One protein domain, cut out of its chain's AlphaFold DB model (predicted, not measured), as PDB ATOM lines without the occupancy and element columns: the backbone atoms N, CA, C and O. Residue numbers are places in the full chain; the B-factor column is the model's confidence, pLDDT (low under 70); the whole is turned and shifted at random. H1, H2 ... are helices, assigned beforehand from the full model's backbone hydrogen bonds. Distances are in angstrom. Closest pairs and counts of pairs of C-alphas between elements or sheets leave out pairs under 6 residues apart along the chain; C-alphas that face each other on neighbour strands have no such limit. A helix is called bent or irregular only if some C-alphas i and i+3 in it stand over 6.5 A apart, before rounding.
ATOM      1  N   GLU A   4      44.746  17.128  13.853       45.03
ATOM      2  CA  GLU A   4      43.332  17.487  13.732       45.03
ATOM      3  C   GLU A   4      42.468  16.822  14.813       45.03
ATOM      4  O   GLU A   4      41.618  17.491  15.383       45.03
ATOM      5  N   THR A   5      42.755  15.572  15.203       47.28
ATOM      6  CA  THR A   5      42.044  14.894  16.307       47.28
ATOM      7  C   THR A   5      42.306  15.574  17.657       47.28
ATOM      8  O   THR A   5      41.408  15.674  18.485       47.28
ATOM      9  N   LEU A   6      43.517  16.105  17.863       49.03
ATOM     10  CA  LEU A   6      43.870  16.859  19.075       49.03
ATOM     11  C   LEU A   6      43.154  18.216  19.158       49.03
ATOM     12  O   LEU A   6      42.837  18.671  20.251       49.03
ATOM     13  N   LEU A   7      42.907  18.867  18.017       46.53
ATOM     14  CA  LEU A   7      42.217  20.160  17.968       46.53
ATOM     15  C   LEU A   7      40.701  20.014  18.144       46.53
ATOM     16  O   LEU A   7      40.097  20.874  18.776       46.53
ATOM     17  N   SER A   8      40.102  18.926  17.650       43.94
ATOM     18  CA  SER A   8      38.675  18.637  17.846       43.94
ATOM     19  C   SER A   8      38.331  18.353  19.313       43.94
ATOM     20  O   SER A   8      37.401  18.959  19.831       43.94
ATOM     21  N   ASN A   9      39.138  17.554  20.024       50.31
ATOM     22  CA  ASN A   9      38.899  17.249  21.449       50.31
ATOM     23  C   ASN A   9      39.063  18.465  22.383       50.31
ATOM     24  O   ASN A   9      38.566  18.464  23.506       50.31
ATOM     25  N   LEU A  10      39.762  19.520  21.946       52.75
ATOM     26  CA  LEU A  10      39.896  20.764  22.710       52.75
ATOM     27  C   LEU A  10      38.671  21.683  22.577       52.75
ATOM     28  O   LEU A  10      38.465  22.524  23.451       52.75
ATOM     29  N   SER A  11      37.869  21.537  21.516       58.53
ATOM     30  CA  SER A  11      36.628  22.304  21.331       58.53
ATOM     31  C   SER A  11      35.482  21.827  22.226       58.53
ATOM     32  O   SER A  11      34.606  22.632  22.530       58.53
ATOM     33  N   ASP A  12      35.532  20.582  22.706       77.19
ATOM     34  CA  ASP A  12      34.502  19.996  23.578       77.19
ATOM     35  C   ASP A  12      34.805  20.169  25.075       77.19
ATOM     36  O   ASP A  12      34.063  19.695  25.935       77.19
ATOM     37  N   ARG A  13      35.902  20.858  25.419       85.50
ATOM     38  CA  ARG A  13      36.302  21.043  26.812       85.50
ATOM     39  C   ARG A  13      35.331  21.975  27.549       85.50
ATOM     40  O   ARG A  13      35.103  23.100  27.093       85.50
ATOM     41  N   PRO A  14      34.844  21.590  28.741       91.44
ATOM     42  CA  PRO A  14      33.923  22.418  29.494       91.44
ATOM     43  C   PRO A  14      34.580  23.735  29.929       91.44
ATOM     44  O   PRO A  14      35.726  23.747  30.393       91.44
ATOM     45  N   PRO A  15      33.847  24.859  29.843       87.19
ATOM     46  CA  PRO A  15      34.419  26.201  29.959       87.19
ATOM     47  C   PRO A  15      34.975  26.530  31.350       87.19
ATOM     48  O   PRO A  15      35.803  27.425  31.467       87.19
ATOM     49  N   LEU A  16      34.538  25.814  32.392       90.75
ATOM     50  CA  LEU A  16      34.931  26.039  33.789       90.75
ATOM     51  C   LEU A  16      35.856  24.946  34.338       90.75
ATOM     52  O   LEU A  16      35.954  24.783  35.552       90.75
ATOM     53  N   LEU A  17      36.518  24.160  33.480       93.94
ATOM     54  CA  LEU A  17      37.341  23.036  33.938       93.94
ATOM     55  C   LEU A  17      38.431  23.469  34.935       93.94
ATOM     56  O   LEU A  17      38.615  22.829  35.968       93.94
ATOM     57  N   MET A  18      39.147  24.561  34.653       94.31
ATOM     58  CA  MET A  18      40.249  25.015  35.512       94.31
ATOM     59  C   MET A  18      39.736  25.603  36.827       94.31
ATOM     60  O   MET A  18      40.304  25.346  37.888       94.31
ATOM     61  N   GLU A  19      38.643  26.360  36.767       92.75
ATOM     62  CA  GLU A  19      37.914  26.879  37.917       92.75
ATOM     63  C   GLU A  19      37.473  25.738  38.837       92.75
ATOM     64  O   GLU A  19      37.738  25.792  40.034       92.75
ATOM     65  N   ALA A  20      36.843  24.707  38.279       93.56
ATOM     66  CA  ALA A  20      36.309  23.578  39.026       93.56
ATOM     67  C   ALA A  20      37.433  22.754  39.675       93.56
ATOM     68  O   ALA A  20      37.374  22.450  40.864       93.56
ATOM     69  N   LEU A  21      38.527  22.487  38.950       94.38
ATOM     70  CA  LEU A  21      39.725  21.855  39.522       94.38
ATOM     71  C   LEU A  21      40.349  22.695  40.651       94.38
ATOM     72  O   LEU A  21      40.920  22.141  41.594       94.38
ATOM     73  N   ALA A  22      40.243  24.024  40.585       92.50
ATOM     74  CA  ALA A  22      40.687  24.902  41.662       92.50
ATOM     75  C   ALA A  22      39.799  24.794  42.908       92.50
ATOM     76  O   ALA A  22      40.352  24.772  44.007       92.50
ATOM     77  N   GLU A  23      38.477  24.681  42.752       91.75
ATOM     78  CA  GLU A  23      37.543  24.437  43.865       91.75
ATOM     79  C   GLU A  23      37.812  23.085  44.527       91.75
ATOM     80  O   GLU A  23      37.965  23.003  45.745       91.75
ATOM     81  N   VAL A  24      38.000  22.034  43.725       93.50
ATOM     82  CA  VAL A  24      38.372  20.704  44.217       93.50
ATOM     83  C   VAL A  24      39.671  20.768  45.022       93.50
ATOM     84  O   VAL A  24      39.723  20.294  46.156       93.50
ATOM     85  N   ARG A  25      40.713  21.424  44.491       91.56
ATOM     86  CA  ARG A  25      41.982  21.613  45.209       91.56
ATOM     87  C   ARG A  25      41.804  22.418  46.500       91.56
ATOM     88  O   ARG A  25      42.468  22.115  47.489       91.56
ATOM     89  N   ALA A  26      40.965  23.452  46.482       88.75
ATOM     90  CA  ALA A  26      40.714  24.319  47.631       88.75
ATOM     91  C   ALA A  26      39.909  23.617  48.734       88.75
ATOM     92  O   ALA A  26      40.146  23.892  49.908       88.75
ATOM     93  N   SER A  27      39.031  22.676  48.373       88.75
ATOM     94  CA  SER A  27      38.256  21.876  49.330       88.75
ATOM     95  C   SER A  27      39.145  21.063  50.281       88.75
ATOM     96  O   SER A  27      38.756  20.776  51.409       88.75
ATOM     97  N   GLY A  28      40.344  20.669  49.829       87.00
ATOM     98  CA  GLY A  28      41.253  19.804  50.583       87.00
ATOM     99  C   GLY A  28      40.737  18.376  50.799       87.00
ATOM    100  O   GLY A  28      41.389  17.605  51.500       87.00
ATOM    101  N   LEU A  29      39.599  18.012  50.197       86.38
ATOM    102  CA  LEU A  29      38.942  16.713  50.375       86.38
ATOM    103  C   LEU A  29      39.655  15.580  49.634       86.38
ATOM    104  O   LEU A  29      39.500  14.412  49.985       86.38
ATOM    105  N   CYS A  30      40.455  15.908  48.618       85.12
ATOM    106  CA  CYS A  30      41.085  14.925  47.754       85.12
ATOM    107  C   CYS A  30      42.525  15.285  47.372       85.12
ATOM    108  O   CYS A  30      42.920  16.448  47.264       85.12
ATOM    109  N   ASN A  31      43.329  14.249  47.124       89.94
ATOM    110  CA  ASN A  31      44.586  14.406  46.404       89.94
ATOM    111  C   ASN A  31      44.264  14.557  44.913       89.94
ATOM    112  O   ASN A  31      43.678  13.645  44.333       89.94
ATOM    113  N   MET A  32      44.701  15.657  44.294       93.38
ATOM    114  CA  MET A  32      44.445  15.930  42.876       93.38
ATOM    115  C   MET A  32      44.934  14.812  41.945       93.38
ATOM    116  O   MET A  32      44.365  14.630  40.889       93.38
ATOM    117  N   PHE A  33      45.936  14.010  42.312       92.19
ATOM    118  CA  PHE A  33      46.371  12.885  41.466       92.19
ATOM    119  C   PHE A  33      45.465  11.644  41.550       92.19
ATOM    120  O   PHE A  33      45.659  10.687  40.802       92.19
ATOM    121  N   ASN A  34      44.479  11.631  42.450       94.25
ATOM    122  CA  ASN A  34      43.457  10.594  42.511       94.25
ATOM    123  C   ASN A  34      42.229  11.035  41.700       94.25
ATOM    124  O   ASN A  34      41.329  11.685  42.234       94.25
ATOM    125  N   TYR A  35      42.198  10.657  40.420       93.38
ATOM    126  CA  TYR A  35      41.145  11.056  39.479       93.38
ATOM    127  C   TYR A  35      39.735  10.698  39.968       93.38
ATOM    128  O   TYR A  35      38.840  11.529  39.879       93.38
ATOM    129  N   ALA A  36      39.542   9.508  40.552       95.56
ATOM    130  CA  ALA A  36      38.234   9.073  41.040       95.56
ATOM    131  C   ALA A  36      37.735   9.992  42.162       95.56
ATOM    132  O   ALA A  36      36.575  10.387  42.192       95.56
ATOM    133  N   CYS A  37      38.644  10.394  43.053       96.31
ATOM    134  CA  CYS A  37      38.326  11.331  44.122       96.31
ATOM    135  C   CYS A  37      37.990  12.727  43.578       96.31
ATOM    136  O   CYS A  37      37.080  13.374  44.090       96.31
ATOM    137  N   VAL A  38      38.696  13.183  42.538       96.88
ATOM    138  CA  VAL A  38      38.415  14.471  41.887       96.88
ATOM    139  C   VAL A  38      37.067  14.471  41.173       96.88
ATOM    140  O   VAL A  38      36.316  15.419  41.359       96.88
ATOM    141  N   ILE A  39      36.733  13.425  40.414       96.88
ATOM    142  CA  ILE A  39      35.447  13.315  39.705       96.88
ATOM    143  C   ILE A  39      34.279  13.359  40.696       96.88
ATOM    144  O   ILE A  39      33.375  14.171  40.525       96.88
ATOM    145  N   ILE A  40      34.343  12.579  41.779       97.06
ATOM    146  CA  ILE A  40      33.306  12.591  42.826       97.06
ATOM    147  C   ILE A  40      33.204  13.977  43.472       97.06
ATOM    148  O   ILE A  40      32.115  14.523  43.593       97.06
ATOM    149  N   THR A  41      34.338  14.596  43.820       96.25
ATOM    150  CA  THR A  41      34.322  15.932  44.440       96.25
ATOM    151  C   THR A  41      33.743  16.988  43.491       96.25
ATOM    152  O   THR A  41      33.080  17.915  43.937       96.25
ATOM    153  N   LEU A  42      33.972  16.872  42.180       96.31
ATOM    154  CA  LEU A  42      33.350  17.757  41.190       96.31
ATOM    155  C   LEU A  42      31.830  17.593  41.168       96.31
ATOM    156  O   LEU A  42      31.130  18.602  41.166       96.31
ATOM    157  N   GLN A  43      31.332  16.356  41.181       96.31
ATOM    158  CA  GLN A  43      29.896  16.066  41.236       96.31
ATOM    159  C   GLN A  43      29.267  16.643  42.509       96.31
ATOM    160  O   GLN A  43      28.284  17.374  42.420       96.31
ATOM    161  N   ASP A  44      29.889  16.419  43.669       95.00
ATOM    162  CA  ASP A  44      29.419  16.938  44.963       95.00
ATOM    163  C   ASP A  44      29.373  18.478  45.003       95.00
ATOM    164  O   ASP A  44      28.531  19.068  45.677       95.00
ATOM    165  N   LEU A  45      30.261  19.144  44.260       91.88
ATOM    166  CA  LEU A  45      30.305  20.604  44.128       91.88
ATOM    167  C   LEU A  45      29.385  21.152  43.018       91.88
ATOM    168  O   LEU A  45      29.377  22.362  42.777       91.88
ATOM    169  N   GLY A  46      28.628  20.296  42.324       94.50
ATOM    170  CA  GLY A  46      27.719  20.684  41.240       94.50
ATOM    171  C   GLY A  46      28.400  20.942  39.888       94.50
ATOM    172  O   GLY A  46      27.790  21.515  38.985       94.50
ATOM    173  N   PHE A  47      29.653  20.519  39.716       95.62
ATOM    174  CA  PHE A  47      30.411  20.589  38.462       95.62
ATOM    175  C   PHE A  47      30.246  19.312  37.618       95.62
ATOM    176  O   PHE A  47      31.226  18.756  37.119       95.62
ATOM    177  N   GLU A  48      29.005  18.838  37.457       95.62
ATOM    178  CA  GLU A  48      28.669  17.582  36.760       95.62
ATOM    179  C   GLU A  48      29.249  17.536  35.340       95.62
ATOM    180  O   GLU A  48      29.944  16.593  34.981       95.62
ATOM    181  N   LEU A  49      29.102  18.618  34.568       95.69
ATOM    182  CA  LEU A  49      29.644  18.701  33.208       95.69
ATOM    183  C   LEU A  49      31.177  18.535  33.167       95.69
ATOM    184  O   LEU A  49      31.723  17.978  32.216       95.69
ATOM    185  N   GLN A  50      31.893  19.058  34.165       96.00
ATOM    186  CA  GLN A  50      33.349  18.918  34.253       96.00
ATOM    187  C   GLN A  50      33.745  17.513  34.703       96.00
ATOM    188  O   GLN A  50      34.762  17.005  34.236       96.00
ATOM    189  N   ALA A  51      32.960  16.909  35.597       96.31
ATOM    190  CA  ALA A  51      33.161  15.544  36.058       96.31
ATOM    191  C   ALA A  51      32.998  14.543  34.907       96.31
ATOM    192  O   ALA A  51      33.932  13.790  34.639       96.31
ATOM    193  N   ASP A  52      31.881  14.620  34.179       96.00
ATOM    194  CA  ASP A  52      31.567  13.738  33.050       96.00
ATOM    195  C   ASP A  52      32.638  13.847  31.958       96.00
ATOM    196  O   ASP A  52      33.189  12.848  31.496       96.00
ATOM    197  N   TRP A  53      33.028  15.077  31.600       95.69
ATOM    198  CA  TRP A  53      34.069  15.281  30.594       95.69
ATOM    199  C   TRP A  53      35.425  14.708  31.031       95.69
ATOM    200  O   TRP A  53      36.141  14.136  30.211       95.69
ATOM    201  N   LEU A  54      35.798  14.848  32.309       94.75
ATOM    202  CA  LEU A  54      37.037  14.269  32.835       94.75
ATOM    203  C   LEU A  54      36.999  12.742  32.878       94.75
ATOM    204  O   LEU A  54      38.035  12.117  32.657       94.75
ATOM    205  N   GLU A  55      35.837  12.152  33.151       95.19
ATOM    206  CA  GLU A  55      35.641  10.705  33.114       95.19
ATOM    207  C   GLU A  55      35.822  10.148  31.692       95.19
ATOM    208  O   GLU A  55      36.458   9.109  31.506       95.19
ATOM    209  N   GLU A  56      35.367  10.879  30.672       94.25
ATOM    210  CA  GLU A  56      35.583  10.532  29.260       94.25
ATOM    211  C   GLU A  56      37.036  10.744  28.787       94.25
ATOM    212  O   GLU A  56      37.466  10.120  27.815       94.25
ATOM    213  N   HIS A  57      37.807  11.589  29.482       93.25
ATOM    214  CA  HIS A  57      39.153  12.035  29.089       93.25
ATOM    215  C   HIS A  57      40.224  11.726  30.156       93.25
ATOM    216  O   HIS A  57      41.158  12.503  30.389       93.25
ATOM    217  N   LEU A  58      40.105  10.576  30.829       91.75
ATOM    218  CA  LEU A  58      41.027  10.159  31.894       91.75
ATOM    219  C   LEU A  58      42.481   9.999  31.427       91.75
ATOM    220  O   LEU A  58      43.410  10.195  32.214       91.75
ATOM    221  N   ASP A  59      42.690   9.649  30.161       92.25
ATOM    222  CA  ASP A  59      44.011   9.435  29.566       92.25
ATOM    223  C   ASP A  59      44.866  10.711  29.547       92.25
ATOM    224  O   ASP A  59      46.085  10.634  29.715       92.25
ATOM    225  N   ILE A  60      44.234  11.882  29.441       91.62
ATOM    226  CA  ILE A  60      44.910  13.189  29.426       91.62
ATOM    227  C   ILE A  60      44.879  13.915  30.778       91.62
ATOM    228  O   ILE A  60      45.449  15.000  30.915       91.62
ATOM    229  N   TYR A  61      44.257  13.334  31.807       93.38
ATOM    230  CA  TYR A  61      44.055  13.993  33.101       93.38
ATOM    231  C   TYR A  61      45.355  14.489  33.749       93.38
ATOM    232  O   TYR A  61      45.456  15.633  34.201       93.38
ATOM    233  N   ASN A  62      46.389  13.646  33.758       92.88
ATOM    234  CA  ASN A  62      47.680  14.013  34.337       92.88
ATOM    235  C   ASN A  62      48.361  15.141  33.550       92.88
ATOM    236  O   ASN A  62      48.989  16.009  34.157       92.88
ATOM    237  N   GLU A  63      48.226  15.163  32.222       92.75
ATOM    238  CA  GLU A  63      48.765  16.247  31.393       92.75
ATOM    239  C   GLU A  63      48.060  17.572  31.704       92.75
ATOM    240  O   GLU A  63      48.725  18.599  31.889       92.75
ATOM    241  N   ILE A  64      46.732  17.532  31.860       92.88
ATOM    242  CA  ILE A  64      45.924  18.678  32.285       92.88
ATOM    243  C   ILE A  64      46.427  19.193  33.633       92.88
ATOM    244  O   ILE A  64      46.736  20.378  33.751       92.88
ATOM    245  N   LEU A  65      46.577  18.332  34.642       92.56
ATOM    246  CA  LEU A  65      47.026  18.761  35.969       92.56
ATOM    247  C   LEU A  65      48.441  19.347  35.968       92.56
ATOM    248  O   LEU A  65      48.677  20.424  36.525       92.56
ATOM    249  N   ILE A  66      49.391  18.634  35.363       90.88
ATOM    250  CA  ILE A  66      50.815  18.974  35.438       90.88
ATOM    251  C   ILE A  66      51.116  20.232  34.626       90.88
ATOM    252  O   ILE A  66      51.873  21.092  35.083       90.88
ATOM    253  N   HIS A  67      50.542  20.357  33.430       91.94
ATOM    254  CA  HIS A  67      50.918  21.414  32.497       91.94
ATOM    255  C   HIS A  67      49.891  22.528  32.414       91.94
ATOM    256  O   HIS A  67      50.263  23.702  32.411       91.94
ATOM    257  N   GLU A  68      48.612  22.204  32.284       93.00
ATOM    258  CA  GLU A  68      47.587  23.212  32.021       93.00
ATOM    259  C   GLU A  68      47.140  23.893  33.306       93.00
ATOM    260  O   GLU A  68      47.276  25.109  33.442       93.00
ATOM    261  N   PHE A  69      46.709  23.105  34.284       92.44
ATOM    262  CA  PHE A  69      46.220  23.585  35.564       92.44
ATOM    263  C   PHE A  69      47.322  24.283  36.367       92.44
ATOM    264  O   PHE A  69      47.109  25.379  36.878       92.44
ATOM    265  N   SER A  70      48.535  23.721  36.399       90.19
ATOM    266  CA  SER A  70      49.694  24.369  37.032       90.19
ATOM    267  C   SER A  70      49.991  25.756  36.438       90.19
ATOM    268  O   SER A  70      50.160  26.726  37.181       90.19
ATOM    269  N   ARG A  71      49.984  25.893  35.102       93.06
ATOM    270  CA  ARG A  71      50.160  27.198  34.436       93.06
ATOM    271  C   ARG A  71      48.994  28.139  34.714       93.06
ATOM    272  O   ARG A  71      49.213  29.321  34.974       93.06
ATOM    273  N   TRP A  72      47.767  27.629  34.684       92.06
ATOM    274  CA  TRP A  72      46.580  28.423  34.969       92.06
ATOM    275  C   TRP A  72      46.600  28.966  36.405       92.06
ATOM    276  O   TRP A  72      46.291  30.139  36.593       92.06
ATOM    277  N   LEU A  73      47.049  28.185  37.396       88.62
ATOM    278  CA  LEU A  73      47.201  28.635  38.789       88.62
ATOM    279  C   LEU A  73      48.240  29.752  38.941       88.62
ATOM    280  O   LEU A  73      48.045  30.664  39.740       88.62
ATOM    281  N   GLN A  74      49.336  29.699  38.179       88.31
ATOM    282  CA  GLN A  74      50.341  30.769  38.173       88.31
ATOM    283  C   GLN A  74      49.784  32.069  37.580       88.31
ATOM    284  O   GLN A  74      50.088  33.149  38.081       88.31
ATOM    285  N   ALA A  75      48.962  31.966  36.531       88.00
ATOM    286  CA  ALA A  75      48.313  33.111  35.893       88.00
ATOM    287  C   ALA A  75      47.111  33.649  36.691       88.00
ATOM    288  O   ALA A  75      46.781  34.828  36.584       88.00
ATOM    289  N   ASN A  76      46.479  32.801  37.506       82.38
ATOM    290  CA  ASN A  76      45.310  33.115  38.322       82.38
ATOM    291  C   ASN A  76      45.608  32.815  39.797       82.38
ATOM    292  O   ASN A  76      45.055  31.857  40.349       82.38
ATOM    293  N   PRO A  77      46.478  33.605  40.456       69.62
ATOM    294  CA  PRO A  77      46.781  33.433  41.868       69.62
ATOM    295  C   PRO A  77      45.534  33.773  42.691       69.62
ATOM    296  O   PRO A  77      45.321  34.913  43.102       69.62
ATOM    297  N   ARG A  78      44.662  32.786  42.901       63.38
ATOM    298  CA  ARG A  78      43.481  32.960  43.741       63.38
ATOM    299  C   ARG A  78      43.915  33.048  45.203       63.38
ATOM    300  O   ARG A  78      44.742  32.242  45.639       63.38
ATOM    301  N   PRO A  79      43.310  33.931  46.013       55.41
ATOM    302  CA  PRO A  79      43.208  33.640  47.427       55.41
ATOM    303  C   PRO A  79      42.313  32.399  47.521       55.41
ATOM    304  O   PRO A  79      41.103  32.504  47.364       55.41
ATOM    305  N   PHE A  80      42.889  31.214  47.739       56.78
ATOM    306  CA  PHE A  80      42.165  29.932  47.879       56.78
ATOM    307  C   PHE A  80      41.197  29.887  49.087       56.78
ATOM    308  O   PHE A  80      40.867  28.819  49.585       56.78
ATOM    309  N   ARG A  81      40.797  31.051  49.605       53.75
ATOM    310  CA  ARG A  81      39.793  31.255  50.644       53.75
ATOM    311  C   ARG A  81      38.429  31.664  50.087       53.75
ATOM    312  O   ARG A  81      37.493  31.705  50.869       53.75
ATOM    313  N   GLU A  82      38.328  32.001  48.799       61.53
ATOM    314  CA  GLU A  82      37.061  32.385  48.169       61.53
ATOM    315  C   GLU A  82      36.713  31.433  47.015       61.53
ATOM    316  O   GLU A  82      37.448  31.356  46.026       61.53
ATOM    317  N   SER A  83      35.593  30.723  47.154       68.06
ATOM    318  CA  SER A  83      35.009  29.868  46.116       68.06
ATOM    319  C   SER A  83      34.396  30.690  44.976       68.06
ATOM    320  O   SER A  83      34.056  31.868  45.134       68.06
ATOM    321  N   VAL A  84      34.190  30.072  43.811       71.88
ATOM    322  CA  VAL A  84      33.453  30.675  42.683       71.88
ATOM    323  C   VAL A  84      32.073  31.159  43.122       71.88
ATOM    324  O   VAL A  84      31.691  32.268  42.756       71.88
ATOM    325  N   ALA A  85      31.354  30.377  43.931       71.12
ATOM    326  CA  ALA A  85      30.045  30.768  44.446       71.12
ATOM    327  C   ALA A  85      30.133  32.062  45.274       71.12
ATOM    328  O   ALA A  85      29.358  32.987  45.041       71.12
ATOM    329  N   GLN A  86      31.132  32.181  46.156       71.50
ATOM    330  CA  GLN A  86      31.382  33.397  46.943       71.50
ATOM    331  C   GLN A  86      31.742  34.599  46.075       71.50
ATOM    332  O   GLN A  86      31.247  35.703  46.313       71.50
ATOM    333  N   ARG A  87      32.526  34.394  45.015       71.62
ATOM    334  CA  ARG A  87      32.826  35.463  44.061       71.62
ATOM    335  C   ARG A  87      31.576  35.922  43.315       71.62
ATOM    336  O   ARG A  87      31.342  37.124  43.230       71.62
ATOM    337  N   VAL A  88      30.793  34.987  42.780       75.69
ATOM    338  CA  VAL A  88      29.557  35.301  42.048       75.69
ATOM    339  C   VAL A  88      28.586  36.026  42.973       75.69
ATOM    340  O   VAL A  88      28.071  37.071  42.591       75.69
ATOM    341  N   ALA A  89      28.405  35.544  44.203       78.19
ATOM    342  CA  ALA A  89      27.614  36.203  45.238       78.19
ATOM    343  C   ALA A  89      28.062  37.660  45.451       78.19
ATOM    344  O   ALA A  89      27.269  38.589  45.299       78.19
ATOM    345  N   ARG A  90      29.365  37.891  45.659       77.88
ATOM    346  CA  ARG A  90      29.929  39.241  45.810       77.88
ATOM    347  C   ARG A  90      29.710  40.134  44.584       77.88
ATOM    348  O   ARG A  90      29.391  41.307  44.742       77.88
ATOM    349  N   GLU A  91      29.929  39.615  43.379       80.06
ATOM    350  CA  GLU A  91      29.841  40.386  42.127       80.06
ATOM    351  C   GLU A  91      28.397  40.715  41.734       80.06
ATOM    352  O   GLU A  91      28.143  41.745  41.112       80.06
ATOM    353  N   THR A  92      27.450  39.856  42.106       78.25
ATOM    354  CA  THR A  92      26.027  39.999  41.767       78.25
ATOM    355  C   THR A  92      25.195  40.620  42.889       78.25
ATOM    356  O   THR A  92      24.046  40.990  42.658       78.25
ATOM    357  N   GLY A  93      25.762  40.757  44.093       75.19
ATOM    358  CA  GLY A  93      25.033  41.177  45.291       75.19
ATOM    359  C   GLY A  93      24.069  40.112  45.821       75.19
ATOM    360  O   GLY A  93      23.182  40.440  46.606       75.19
TER     361      GLY A  93
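This is residues 4 to 93 of the 99 residues of an uncharacterized protein of Nostoc sp. UIC 10630 (UniProt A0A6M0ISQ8). One short helix, H2, lies in the middle; the helical hairpin of H3 and H4 packs across one side of it, and the kinked H5 passes another side, meeting H2 with residues 69 to 72 alone. H1 and H6 lie at opposite ends of the long axis, and residues 86 to 93, mostly of H6, stick out. The printed part has 90 residues with six named helices, H1 to H6 in order, and no named strand: all helix. It is compact, with a radius of gyration of the C-alphas of 13.3 A, yet elongated, spanning 43 by 25 by 23 A.

Find C-alpha 4 at (43.332, 17.487, 13.732); from there H1 runs to residue 11, 11.2 A. H2 holds residues 17 to 27, 15.5 A, H3 35 to 44, 14.2 A, and H4 48 to 56, 12.4 A. Look for H5 from C-alpha 58 at (41.027, 10.159, 31.894) to residue 75, 24.4 A; it is irregular, C-alphas 59 and 62 being 7.6 A apart, with a kink of 40 degrees near residue 65. H6, residues 84 to 92, 12.0 A, ends at (26.027, 39.999, 41.767).

H1 is apart from H2. H2 touches H3, about perpendicular at 89 degrees; their closest C-alphas, Val 24 and Thr 41, are 6.3 A apart. H3 and H4 touch as a hairpin, at a shallow tilt of 20 degrees, opposite ways, closest at C-alphas 39 and 51, 4.8 A. H5 only just touches H2, with 3 pairs of C-alphas within 8 A, closest at Met 18 and Phe 69, 6.1 A. H6 is close to H2 but not clearly touching; the closest C-alphas, 19 and 84, are 7.6 A apart. Every O i to N i+4 pair is within hydrogen-bond range in H2, H3, H4 and H6, against 2 of 4 in H1 and 10 of 14 in H5.

The farthest C-alphas, Glu 4 and Gly 93, are 43.5 A apart. The printed part has no cut, and no link is long. Look for pLDDT under 70 at residues 4 to 11 and 77 to 83.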